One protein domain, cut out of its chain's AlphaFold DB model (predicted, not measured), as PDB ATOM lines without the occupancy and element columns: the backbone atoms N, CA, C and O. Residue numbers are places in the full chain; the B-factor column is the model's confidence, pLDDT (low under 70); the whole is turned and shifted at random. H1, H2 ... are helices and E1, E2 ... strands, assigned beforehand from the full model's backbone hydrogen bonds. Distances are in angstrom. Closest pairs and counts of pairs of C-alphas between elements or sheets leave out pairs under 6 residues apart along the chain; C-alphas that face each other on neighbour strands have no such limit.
ATOM      1  N   HIS A 137      54.028 143.717  93.424       90.62
ATOM      2  CA  HIS A 137      53.073 144.426  92.588       90.62
ATOM      3  C   HIS A 137      51.896 144.913  93.421       90.62
ATOM      4  O   HIS A 137      51.547 144.317  94.434       90.62
ATOM      5  N   GLY A 138      51.221 145.944  92.934       88.06
ATOM      6  CA  GLY A 138      50.042 146.486  93.594       88.06
ATOM      7  C   GLY A 138      49.292 147.461  92.700       88.06
ATOM      8  O   GLY A 138      49.646 147.654  91.534       88.06
ATOM      9  N   ALA A 139      48.237 148.061  93.240       82.56
ATOM     10  CA  ALA A 139      47.457 149.104  92.582       82.56
ATOM     11  C   ALA A 139      47.074 150.177  93.602       82.56
ATOM     12  O   ALA A 139      46.493 149.857  94.635       82.56
ATOM     13  N   GLY A 140      47.407 151.440  93.310       71.38
ATOM     14  CA  GLY A 140      47.290 152.530  94.286       71.38
ATOM     15  C   GLY A 140      48.148 152.323  95.550       71.38
ATOM     16  O   GLY A 140      48.797 151.291  95.716       71.38
ATOM     17  N   GLY A 141      48.171 153.324  96.438       67.62
ATOM     18  CA  GLY A 141      48.790 153.232  97.772       67.62
ATOM     19  C   GLY A 141      50.177 153.872  97.934       67.62
ATOM     20  O   GLY A 141      50.831 154.265  96.968       67.62
ATOM     21  N   ASN A 142      50.607 153.995  99.196       76.75
ATOM     22  CA  ASN A 142      51.946 154.445  99.578       76.75
ATOM     23  C   ASN A 142      52.937 153.277  99.450       76.75
ATOM     24  O   ASN A 142      52.908 152.356 100.261       76.75
ATOM     25  N   LEU A 143      53.827 153.315  98.451       83.12
ATOM     26  CA  LEU A 143      54.804 152.238  98.219       83.12
ATOM     27  C   LEU A 143      55.778 152.028  99.387       83.12
ATOM     28  O   LEU A 143      56.376 150.962  99.487       83.12
ATOM     29  N   ALA A 144      55.974 153.027 100.248       75.62
ATOM     30  CA  ALA A 144      56.861 152.895 101.401       75.62
ATOM     31  C   ALA A 144      56.352 151.870 102.433       75.62
ATOM     32  O   ALA A 144      57.169 151.225 103.088       75.62
ATOM     33  N   ASP A 145      55.030 151.690 102.526       80.25
ATOM     34  CA  ASP A 145      54.376 150.849 103.539       80.25
ATOM     35  C   ASP A 145      53.973 149.467 102.993       80.25
ATOM     36  O   ASP A 145      53.323 148.677 103.680       80.25
ATOM     37  N   ASP A 146      54.324 149.164 101.740       87.75
ATOM     38  CA  ASP A 146      53.962 147.900 101.108       87.75
ATOM     39  C   ASP A 146      54.712 146.721 101.752       87.75
ATOM     40  O   ASP A 146      55.947 146.689 101.819       87.75
ATOM     41  N   ALA A 147      53.954 145.720 102.208       86.19
ATOM     42  CA  ALA A 147      54.494 144.580 102.942       86.19
ATOM     43  C   ALA A 147      55.498 143.754 102.117       86.19
ATOM     44  O   ALA A 147      56.480 143.254 102.669       86.19
ATOM     45  N   CYS A 148      55.292 143.636 100.800       86.94
ATOM     46  CA  CYS A 148      56.208 142.906  99.928       86.94
ATOM     47  C   CYS A 148      57.539 143.658  99.788       86.94
ATOM     48  O   CYS A 148      58.611 143.059  99.907       86.94
ATOM     49  N   LEU A 149      57.483 144.984  99.614       86.38
ATOM     50  CA  LEU A 149      58.682 145.823  99.524       86.38
ATOM     51  C   LEU A 149      59.475 145.848 100.841       86.38
ATOM     52  O   LEU A 149      60.710 145.824 100.807       86.38
ATOM     53  N   GLY A 150      58.782 145.842 101.985       78.69
ATOM     54  CA  GLY A 150      59.389 145.797 103.320       78.69
ATOM     55  C   GLY A 150      60.083 144.470 103.657       78.69
ATOM     56  O   GLY A 150      61.082 144.464 104.379       78.69
ATOM     57  N   ALA A 151      59.617 143.348 103.098       78.44
ATOM     58  CA  ALA A 151      60.129 142.012 103.415       78.44
ATOM     59  C   ALA A 151      61.544 141.719 102.870       78.44
ATOM     60  O   ALA A 151      62.251 140.881 103.427       78.44
ATOM     61  N   ALA A 152      61.998 142.400 101.808       69.12
ATOM     62  CA  ALA A 152      63.296 142.117 101.171       69.12
ATOM     63  C   ALA A 152      64.523 142.698 101.905       69.12
ATOM     64  O   ALA A 152      65.657 142.524 101.449       69.12
ATOM     65  N   GLY A 153      64.313 143.353 103.050       69.06
ATOM     66  CA  GLY A 153      65.370 143.930 103.878       69.06
ATOM     67  C   GLY A 153      65.931 145.257 103.342       69.06
ATOM     68  O   GLY A 153      65.699 145.667 102.207       69.06
ATOM     69  N   ARG A 154      66.710 145.956 104.179       72.94
ATOM     70  CA  ARG A 154      67.188 147.332 103.913       72.94
ATOM     71  C   ARG A 154      68.246 147.447 102.795       72.94
ATOM     72  O   ARG A 154      68.496 148.532 102.282       72.94
ATOM     73  N   THR A 155      68.865 146.341 102.384       72.12
ATOM     74  CA  THR A 155      69.929 146.294 101.353       72.12
ATOM     75  C   THR A 155      69.410 146.128  99.923       72.12
ATOM     76  O   THR A 155      70.198 146.108  98.972       72.12
ATOM     77  N   VAL A 156      68.094 146.012  99.747       84.12
ATOM     78  CA  VAL A 156      67.458 145.922  98.434       84.12
ATOM     79  C   VAL A 156      66.883 147.286  98.068       84.12
ATOM     80  O   VAL A 156      66.120 147.884  98.825       84.12
ATOM     81  N   ALA A 157      67.268 147.782  96.893       88.31
ATOM     82  CA  ALA A 157      66.572 148.880  96.243       88.31
ATOM     83  C   ALA A 157      65.590 148.295  95.226       88.31
ATOM     84  O   ALA A 157      65.863 147.283  94.587       88.31
ATOM     85  N   TRP A 158      64.463 148.950  95.034       91.56
ATOM     86  CA  TRP A 158      63.418 148.522  94.122       91.56
ATOM     87  C   TRP A 158      63.266 149.545  93.015       91.56
ATOM     88  O   TRP A 158      63.142 150.739  93.285       91.56
ATOM     89  N   ARG A 159      63.248 149.081  91.766       93.31
ATOM     90  CA  ARG A 159      62.805 149.896  90.633       93.31
ATOM     91  C   ARG A 159      61.335 149.633  90.393       93.31
ATOM     92  O   ARG A 159      60.939 148.483  90.230       93.31
ATOM     93  N   VAL A 160      60.550 150.698  90.358       93.50
ATOM     94  CA  VAL A 160      59.102 150.648  90.182       93.50
ATOM     95  C   VAL A 160      58.760 151.049  88.757       93.50
ATOM     96  O   VAL A 160      59.233 152.070  88.254       93.50
ATOM     97  N   TYR A 161      57.915 150.249  88.124       93.50
ATOM     98  CA  TYR A 161      57.411 150.437  86.773       93.50
ATOM     99  C   TYR A 161      55.886 150.538  86.814       93.50
ATOM    100  O   TYR A 161      55.231 149.721  87.467       93.50
ATOM    101  N   GLY A 162      55.311 151.511  86.107       91.88
ATOM    102  CA  GLY A 162      53.864 151.626  85.963       91.88
ATOM    103  C   GLY A 162      53.299 150.445  85.178       91.88
ATOM    104  O   GLY A 162      53.797 150.097  84.101       91.88
ATOM    105  N   ALA A 163      52.235 149.841  85.691       90.56
ATOM    106  CA  ALA A 163      51.571 148.693  85.086       90.56
ATOM    107  C   ALA A 163      50.049 148.876  85.087       90.56
ATOM    108  O   ALA A 163      49.511 149.771  85.728       90.56
ATOM    109  N   ASN A 164      49.336 148.036  84.341       87.19
ATOM    110  CA  ASN A 164      47.881 147.951  84.441       87.19
ATOM    111  C   ASN A 164      47.439 146.850  85.422       87.19
ATOM    112  O   ASN A 164      48.253 146.063  85.902       87.19
ATOM    113  N   ALA A 165      46.126 146.727  85.640       79.25
ATOM    114  CA  ALA A 165      45.516 145.715  86.512       79.25
ATOM    115  C   ALA A 165      45.810 144.245  86.130       79.25
ATOM    116  O   ALA A 165      45.496 143.342  86.894       79.25
ATOM    117  N   LYS A 166      46.384 143.982  84.947       81.31
ATOM    118  CA  LYS A 166      46.844 142.650  84.508       81.31
ATOM    119  C   LYS A 166      48.372 142.523  84.543       81.31
ATOM    120  O   LYS A 166      48.927 141.698  83.822       81.31
ATOM    121  N   HIS A 167      49.047 143.392  85.293       81.38
ATOM    122  CA  HIS A 167      50.507 143.488  85.399       81.38
ATOM    123  C   HIS A 167      51.227 143.728  84.062       81.38
ATOM    124  O   HIS A 167      52.418 143.445  83.939       81.38
ATOM    125  N   ARG A 168      50.537 144.264  83.043       89.50
ATOM    126  CA  ARG A 168      51.211 144.679  81.806       89.50
ATOM    127  C   ARG A 168      51.859 146.034  82.016       89.50
ATOM    128  O   ARG A 168      51.180 146.986  82.395       89.50
ATOM    129  N   LEU A 169      53.149 146.101  81.732       92.50
ATOM    130  CA  LEU A 169      53.978 147.287  81.859       92.50
ATOM    131  C   LEU A 169      53.564 148.367  80.863       92.50
ATOM    132  O   LEU A 169      53.216 148.087  79.711       92.50
ATOM    133  N   SER A 170      53.677 149.611  81.305       90.44
ATOM    134  CA  SER A 170      53.525 150.782  80.452       90.44
ATOM    135  C   SER A 170      54.758 150.928  79.562       90.44
ATOM    136  O   SER A 170      55.874 151.111  80.043       90.44
ATOM    137  N   VAL A 171      54.554 150.846  78.247       91.62
ATOM    138  CA  VAL A 171      55.611 151.037  77.246       91.62
ATOM    139  C   VAL A 171      55.384 152.383  76.572       91.62
ATOM    140  O   VAL A 171      54.326 152.590  75.983       91.62
ATOM    141  N   ALA A 172      56.374 153.273  76.630       87.44
ATOM    142  CA  ALA A 172      56.306 154.584  75.996       87.44
ATOM    143  C   ALA A 172      56.005 154.474  74.486       87.44
ATOM    144  O   ALA A 172      56.484 153.555  73.813       87.44
ATOM    145  N   GLU A 173      55.175 155.382  73.967       77.75
ATOM    146  CA  GLU A 173      54.858 155.474  72.532       77.75
ATOM    147  C   GLU A 173      55.820 156.405  71.785       77.75
ATOM    148  O   GLU A 173      56.021 156.242  70.584       77.75
ATOM    149  N   ASP A 174      56.445 157.342  72.499       70.50
ATOM    150  CA  ASP A 174      57.451 158.263  71.990       70.50
ATOM    151  C   ASP A 174      58.843 157.606  71.955       70.50
ATOM    152  O   ASP A 174      59.353 157.110  72.964       70.50
ATOM    153  N   ASP A 175      59.490 157.628  70.783       63.75
ATOM    154  CA  ASP A 175      60.846 157.094  70.586       63.75
ATOM    155  C   ASP A 175      61.904 158.102  71.052       63.75
ATOM    156  O   ASP A 175      62.720 158.600  70.275       63.75
ATOM    157  N   ASN A 176      61.891 158.432  72.347       76.12
ATOM    158  CA  ASN A 176      63.028 159.126  72.935       76.12
ATOM    159  C   ASN A 176      64.254 158.208  72.809       76.12
ATOM    160  O   ASN A 176      64.383 157.183  73.488       76.12
ATOM    161  N   ALA A 177      65.157 158.568  71.900       82.38
ATOM    162  CA  ALA A 177      66.314 157.753  71.569       82.38
ATOM    163  C   ALA A 177      67.329 157.663  72.724       82.38
ATOM    164  O   ALA A 177      68.132 156.732  72.744       82.38
ATOM    165  N   LEU A 178      67.302 158.592  73.692       89.81
ATOM    166  CA  LEU A 178      68.283 158.663  74.782       89.81
ATOM    167  C   LEU A 178      67.978 157.718  75.956       89.81
ATOM    168  O   LEU A 178      68.895 157.372  76.697       89.81
ATOM    169  N   VAL A 179      66.726 157.289  76.131       92.50
ATOM    170  CA  VAL A 179      66.282 156.467  77.275       92.50
ATOM    171  C   VAL A 179      65.524 155.230  76.815       92.50
ATOM    172  O   VAL A 179      65.033 155.177  75.690       92.50
ATOM    173  N   LEU A 180      65.432 154.211  77.669       93.25
ATOM    174  CA  LEU A 180      64.739 152.971  77.331       93.25
ATOM    175  C   LEU A 180      63.199 153.147  77.281       93.25
ATOM    176  O   LEU A 180      62.662 153.994  77.998       93.25
ATOM    177  N   PRO A 181      62.468 152.357  76.462       93.06
ATOM    178  CA  PRO A 181      61.018 152.523  76.282       93.06
ATOM    179  C   PRO A 181      60.160 152.196  77.511       93.06
ATOM    180  O   PRO A 181      59.116 152.817  77.709       93.06
ATOM    181  N   ILE A 182      60.563 151.221  78.330       93.88
ATOM    182  CA  ILE A 182      59.918 150.937  79.619       93.88
ATOM    183  C   ILE A 182      60.646 151.774  80.667       93.88
ATOM    184  O   ILE A 182      61.802 151.500  81.005       93.88
ATOM    185  N   ARG A 183      59.980 152.828  81.131       92.06
ATOM    186  CA  ARG A 183      60.586 153.860  81.975       92.06
ATOM    187  C   ARG A 183      60.478 153.503  83.444       92.06
ATOM    188  O   ARG A 183      59.476 152.938  83.875       92.06
ATOM    189  N   THR A 184      61.494 153.871  84.211       92.25
ATOM    190  CA  THR A 184      61.443 153.737  85.669       92.25
ATOM    191  C   THR A 184      60.525 154.826  86.231       92.25
ATOM    192  O   THR A 184      60.848 156.015  86.184       92.25
ATOM    193  N   ASP A 185      59.363 154.441  86.755       91.31
ATOM    194  CA  ASP A 185      58.374 155.368  87.313       91.31
ATOM    195  C   ASP A 185      58.675 155.743  88.769       91.31
ATOM    196  O   ASP A 185      58.269 156.822  89.212       91.31
ATOM    197  N   GLY A 186      59.445 154.921  89.483       91.31
ATOM    198  CA  GLY A 186      59.899 155.225  90.835       91.31
ATOM    199  C   GLY A 186      61.034 154.344  91.341       91.31
ATOM    200  O   GLY A 186      61.420 153.362  90.706       91.31
ATOM    201  N   VAL A 187      61.556 154.710  92.506       92.00
ATOM    202  CA  VAL A 187      62.553 153.938  93.254       92.00
ATOM    203  C   VAL A 187      62.117 153.852  94.710       92.00
ATOM    204  O   VAL A 187      61.655 154.846  95.269       92.00
ATOM    205  N   VAL A 188      62.283 152.679  95.322       90.50
ATOM    206  CA  VAL A 188      62.100 152.475  96.768       90.50
ATOM    207  C   VAL A 188      63.387 151.919  97.361       90.50
ATOM    208  O   VAL A 188      63.934 150.951  96.842       90.50
ATOM    209  N   HIS A 189      63.907 152.514  98.430       87.06
ATOM    210  CA  HIS A 189      65.100 152.021  99.124       87.06
ATOM    211  C   HIS A 189      65.061 152.444 100.594       87.06
ATOM    212  O   HIS A 189      64.798 153.605 100.897       87.06
ATOM    213  N   ALA A 190      65.307 151.495 101.505       77.44
ATOM    214  CA  ALA A 190      65.343 151.719 102.953       77.44
ATOM    215  C   ALA A 190      64.101 152.463 103.498       77.44
ATOM    216  O   ALA A 190      64.224 153.423 104.251       77.44
ATOM    217  N   GLY A 191      62.899 152.042 103.078       78.19
ATOM    218  CA  GLY A 191      61.621 152.632 103.509       78.19
ATOM    219  C   GLY A 191      61.288 153.991 102.881       78.19
ATOM    220  O   GLY A 191      60.221 154.535 103.129       78.19
ATOM    221  N   ARG A 192      62.167 154.547 102.040       85.38
ATOM    222  CA  ARG A 192      61.909 155.778 101.286       85.38
ATOM    223  C   ARG A 192      61.465 155.425  99.879       85.38
ATOM    224  O   ARG A 192      62.061 154.552  99.252       85.38
ATOM    225  N   ALA A 193      60.446 156.112  99.378       87.62
ATOM    226  CA  ALA A 193      59.900 155.903  98.045       87.62
ATOM    227  C   ALA A 193      59.776 157.236  97.303       87.62
ATOM    228  O   ALA A 193      59.270 158.214  97.848       87.62
ATOM    229  N   VAL A 194      60.201 157.259  96.042       87.94
ATOM    230  CA  VAL A 194      59.925 158.360  95.112       87.94
ATOM    231  C   VAL A 194      59.244 157.790  93.898       87.94
ATOM    232  O   VAL A 194      59.785 156.894  93.249       87.94
ATOM    233  N   VAL A 195      58.069 158.321  93.577       82.94
ATOM    234  CA  VAL A 195      57.260 157.806  92.479       82.94
ATOM    235  C   VAL A 195      56.499 158.917  91.787       82.94
ATOM    236  O   VAL A 195      56.100 159.903  92.407       82.94
ATOM    237  N   ARG A 196      56.270 158.751  90.486       75.06
ATOM    238  CA  ARG A 196      55.361 159.618  89.740       75.06
ATOM    239  C   ARG A 196      53.916 159.183  90.018       75.06
ATOM    240  O   ARG A 196      53.531 158.088  89.632       75.06
ATOM    241  N   ALA A 197      53.138 160.036  90.686       63.00
ATOM    242  CA  ALA A 197      51.780 159.716  91.145       63.00
ATOM    243  C   ALA A 197      50.866 159.204  90.013       63.00
ATOM    244  O   ALA A 197      50.265 158.138  90.141       63.00
ATOM    245  N   ASP A 198      50.870 159.890  88.866       67.25
ATOM    246  CA  ASP A 198      49.992 159.598  87.723       67.25
ATOM    247  C   ASP A 198      50.184 158.191  87.122       67.25
ATOM    248  O   ASP A 198      49.305 157.687  86.423       67.25
ATOM    249  N   SER A 199      51.338 157.546  87.345       63.38
ATOM    250  CA  SER A 199      51.625 156.220  86.782       63.38
ATOM    251  C   SER A 199      51.276 155.050  87.701       63.38
ATOM    252  O   SER A 199      51.233 153.921  87.215       63.38
ATOM    253  N   LEU A 200      50.971 155.291  88.983       71.81
ATOM    254  CA  LEU A 200      50.636 154.234  89.947       71.81
ATOM    255  C   LEU A 200      49.140 153.949  90.083       71.81
ATOM    256  O   LEU A 200      48.766 152.868  90.544       71.81
ATOM    257  N   GLU A 201      48.278 154.885  89.674       69.88
ATOM    258  CA  GLU A 201      46.819 154.749  89.799       69.88
ATOM    259  C   GLU A 201      46.273 153.508  89.078       69.88
ATOM    260  O   GLU A 201      45.253 152.947  89.467       69.88
ATOM    261  N   ARG A 202      46.967 153.055  88.026       77.00
ATOM    262  CA  ARG A 202      46.559 151.911  87.195       77.00
ATOM    263  C   ARG A 202      47.173 150.577  87.624       77.00
ATOM    264  O   ARG A 202      46.740 149.540  87.114       77.00
ATOM    265  N   GLY A 203      48.149 150.604  88.532       88.31
ATOM    266  CA  GLY A 203      48.957 149.451  88.910       88.31
ATOM    267  C   GLY A 203      50.459 149.726  88.847       88.31
ATOM    268  O   GLY A 203      50.928 150.639  88.168       88.31
ATOM    269  N   TRP A 204      51.237 148.904  89.541       91.88
ATOM    270  CA  TRP A 204      52.694 148.975  89.535       91.88
ATOM    271  C   TRP A 204      53.330 147.602  89.704       91.88
ATOM    272  O   TRP A 204      52.736 146.675  90.253       91.88
ATOM    273  N   VAL A 205      54.559 147.490  89.205       92.75
ATOM    274  CA  VAL A 205      55.437 146.332  89.370       92.75
ATOM    275  C   VAL A 205      56.785 146.838  89.862       92.75
ATOM    276  O   VAL A 205      57.380 147.722  89.246       92.75
ATOM    277  N   ALA A 206      57.276 146.280  90.959       93.19
ATOM    278  CA  ALA A 206      58.556 146.613  91.553       93.19
ATOM    279  C   ALA A 206      59.526 145.437  91.430       93.19
ATOM    280  O   ALA A 206      59.243 144.314  91.847       93.19
ATOM    281  N   VAL A 207      60.689 145.713  90.846       92.56
ATOM    282  CA  VAL A 207      61.730 144.723  90.568       92.56
ATOM    283  C   VAL A 207      62.928 144.992  91.479       92.56
ATOM    284  O   VAL A 207      63.398 146.136  91.535       92.56
ATOM    285  N   PRO A 208      63.448 143.972  92.183       89.81
ATOM    286  CA  PRO A 208      64.545 144.160  93.114       89.81
ATOM    287  C   PRO A 208      65.864 144.378  92.369       89.81
ATOM    288  O   PRO A 208      66.204 143.697  91.395       89.81
ATOM    289  N   VAL A 209      66.651 145.313  92.881       85.94
ATOM    290  CA  VAL A 209      67.993 145.670  92.431       85.94
ATOM    291  C   VAL A 209      68.898 145.645  93.656       85.94
ATOM    292  O   VAL A 209      68.583 146.220  94.696       85.94
ATOM    293  N   ARG A 210      70.045 144.964  93.561       73.00
ATOM    294  CA  ARG A 210      71.020 144.993  94.657       73.00
ATOM    295  C   ARG A 210      71.521 146.421  94.841       73.00
ATOM    296  O   ARG A 210      72.130 146.972  93.925       73.00
TER     297      ARG A 210
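This is residues 137 to 210 of the 974 residues of an uncharacterized protein of Persicimonas caeni (UniProt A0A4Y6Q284). One small, twisted and curled sheet of four antiparallel strands makes the body, with the short helices H1 and H2 grazing it near opposite ends of the strands and a long link between E1 and E2 reaching out past one end, where residues 174 to 179 stick out. The stretch before H1 starts beside E4, where residues 137 to 138 pair with it, and passes over one face of the sheet. The printed part has 74 residues, with two named helices and four named strands in the order H1, E1, E2, E3, H2, E4; the sheet runs E3, E2, E1, E4. Under half of the residues are in named elements, and the class is mixed, helices and strands. The whole is compact, with a radius of gyration of the C-alphas of 12.2 A and spans of 36 by 25 by 18 A, the long link adding to the length.

H1 is residues 147 to 151, 6.2 A long, beginning at C-alpha 147 at (54.494, 144.580, 102.942). E1, residues 156 to 162, measures 19.3 A. After residues 163 to 185, which hold no named element, come E2, residues 186 to 189, 10.3 A, and E3, residues 192 to 195, 10.2 A. H2, residues 197 to 200, measures 5.7 A. E4, residues 204 to 210, measures 19.4 A and ends at C-alpha 210 at (71.020, 144.993, 94.657).

E1 and E2 are inner strands, E3 and E4 edge strands. E1, E2 and E3 form a meander, each strand the antiparallel neighbour of the one before; E1 and E2, and E2 and E3, are hairpins. E1 and E4 are antiparallel at 152 degrees, with N 161 and O 205 2.8 A apart and N 209 and O 157 2.7 A apart, within hydrogen-bond range. Across E2 and E1, at 162 degrees, N 158 and O 188 are 2.7 A apart. Across E3 and E2, at 175 degrees, N 187 and O 194 are 2.9 A apart. E3 and E4 are apart. H1 is on the sheet but only grazes it with residues 148 to 150; its closest C-alphas to E1 are those of Leu 149 and Trp 158, 7.7 A. H2 is on the sheet and only grazes it with residues 197 to 200; the C-alphas of Gly 162 and Ser 199, the closest of E1 and H2, are 5.2 A apart. H1 and H2 are apart. Every O i to N i+4 pair in H1 is within hydrogen-bond range; H2 is too short for such a pair.

The two C-alphas farthest apart are those of Ala 151 and Asp 175, 36.1 A. The printed part has no cut. The link from E1 to E2, 23 residues, is long; the others are tight. Mean pLDDT of the printed part is 83.4; residues 141, 152 to 153, 175, 197 to 199 and 201 are under 70.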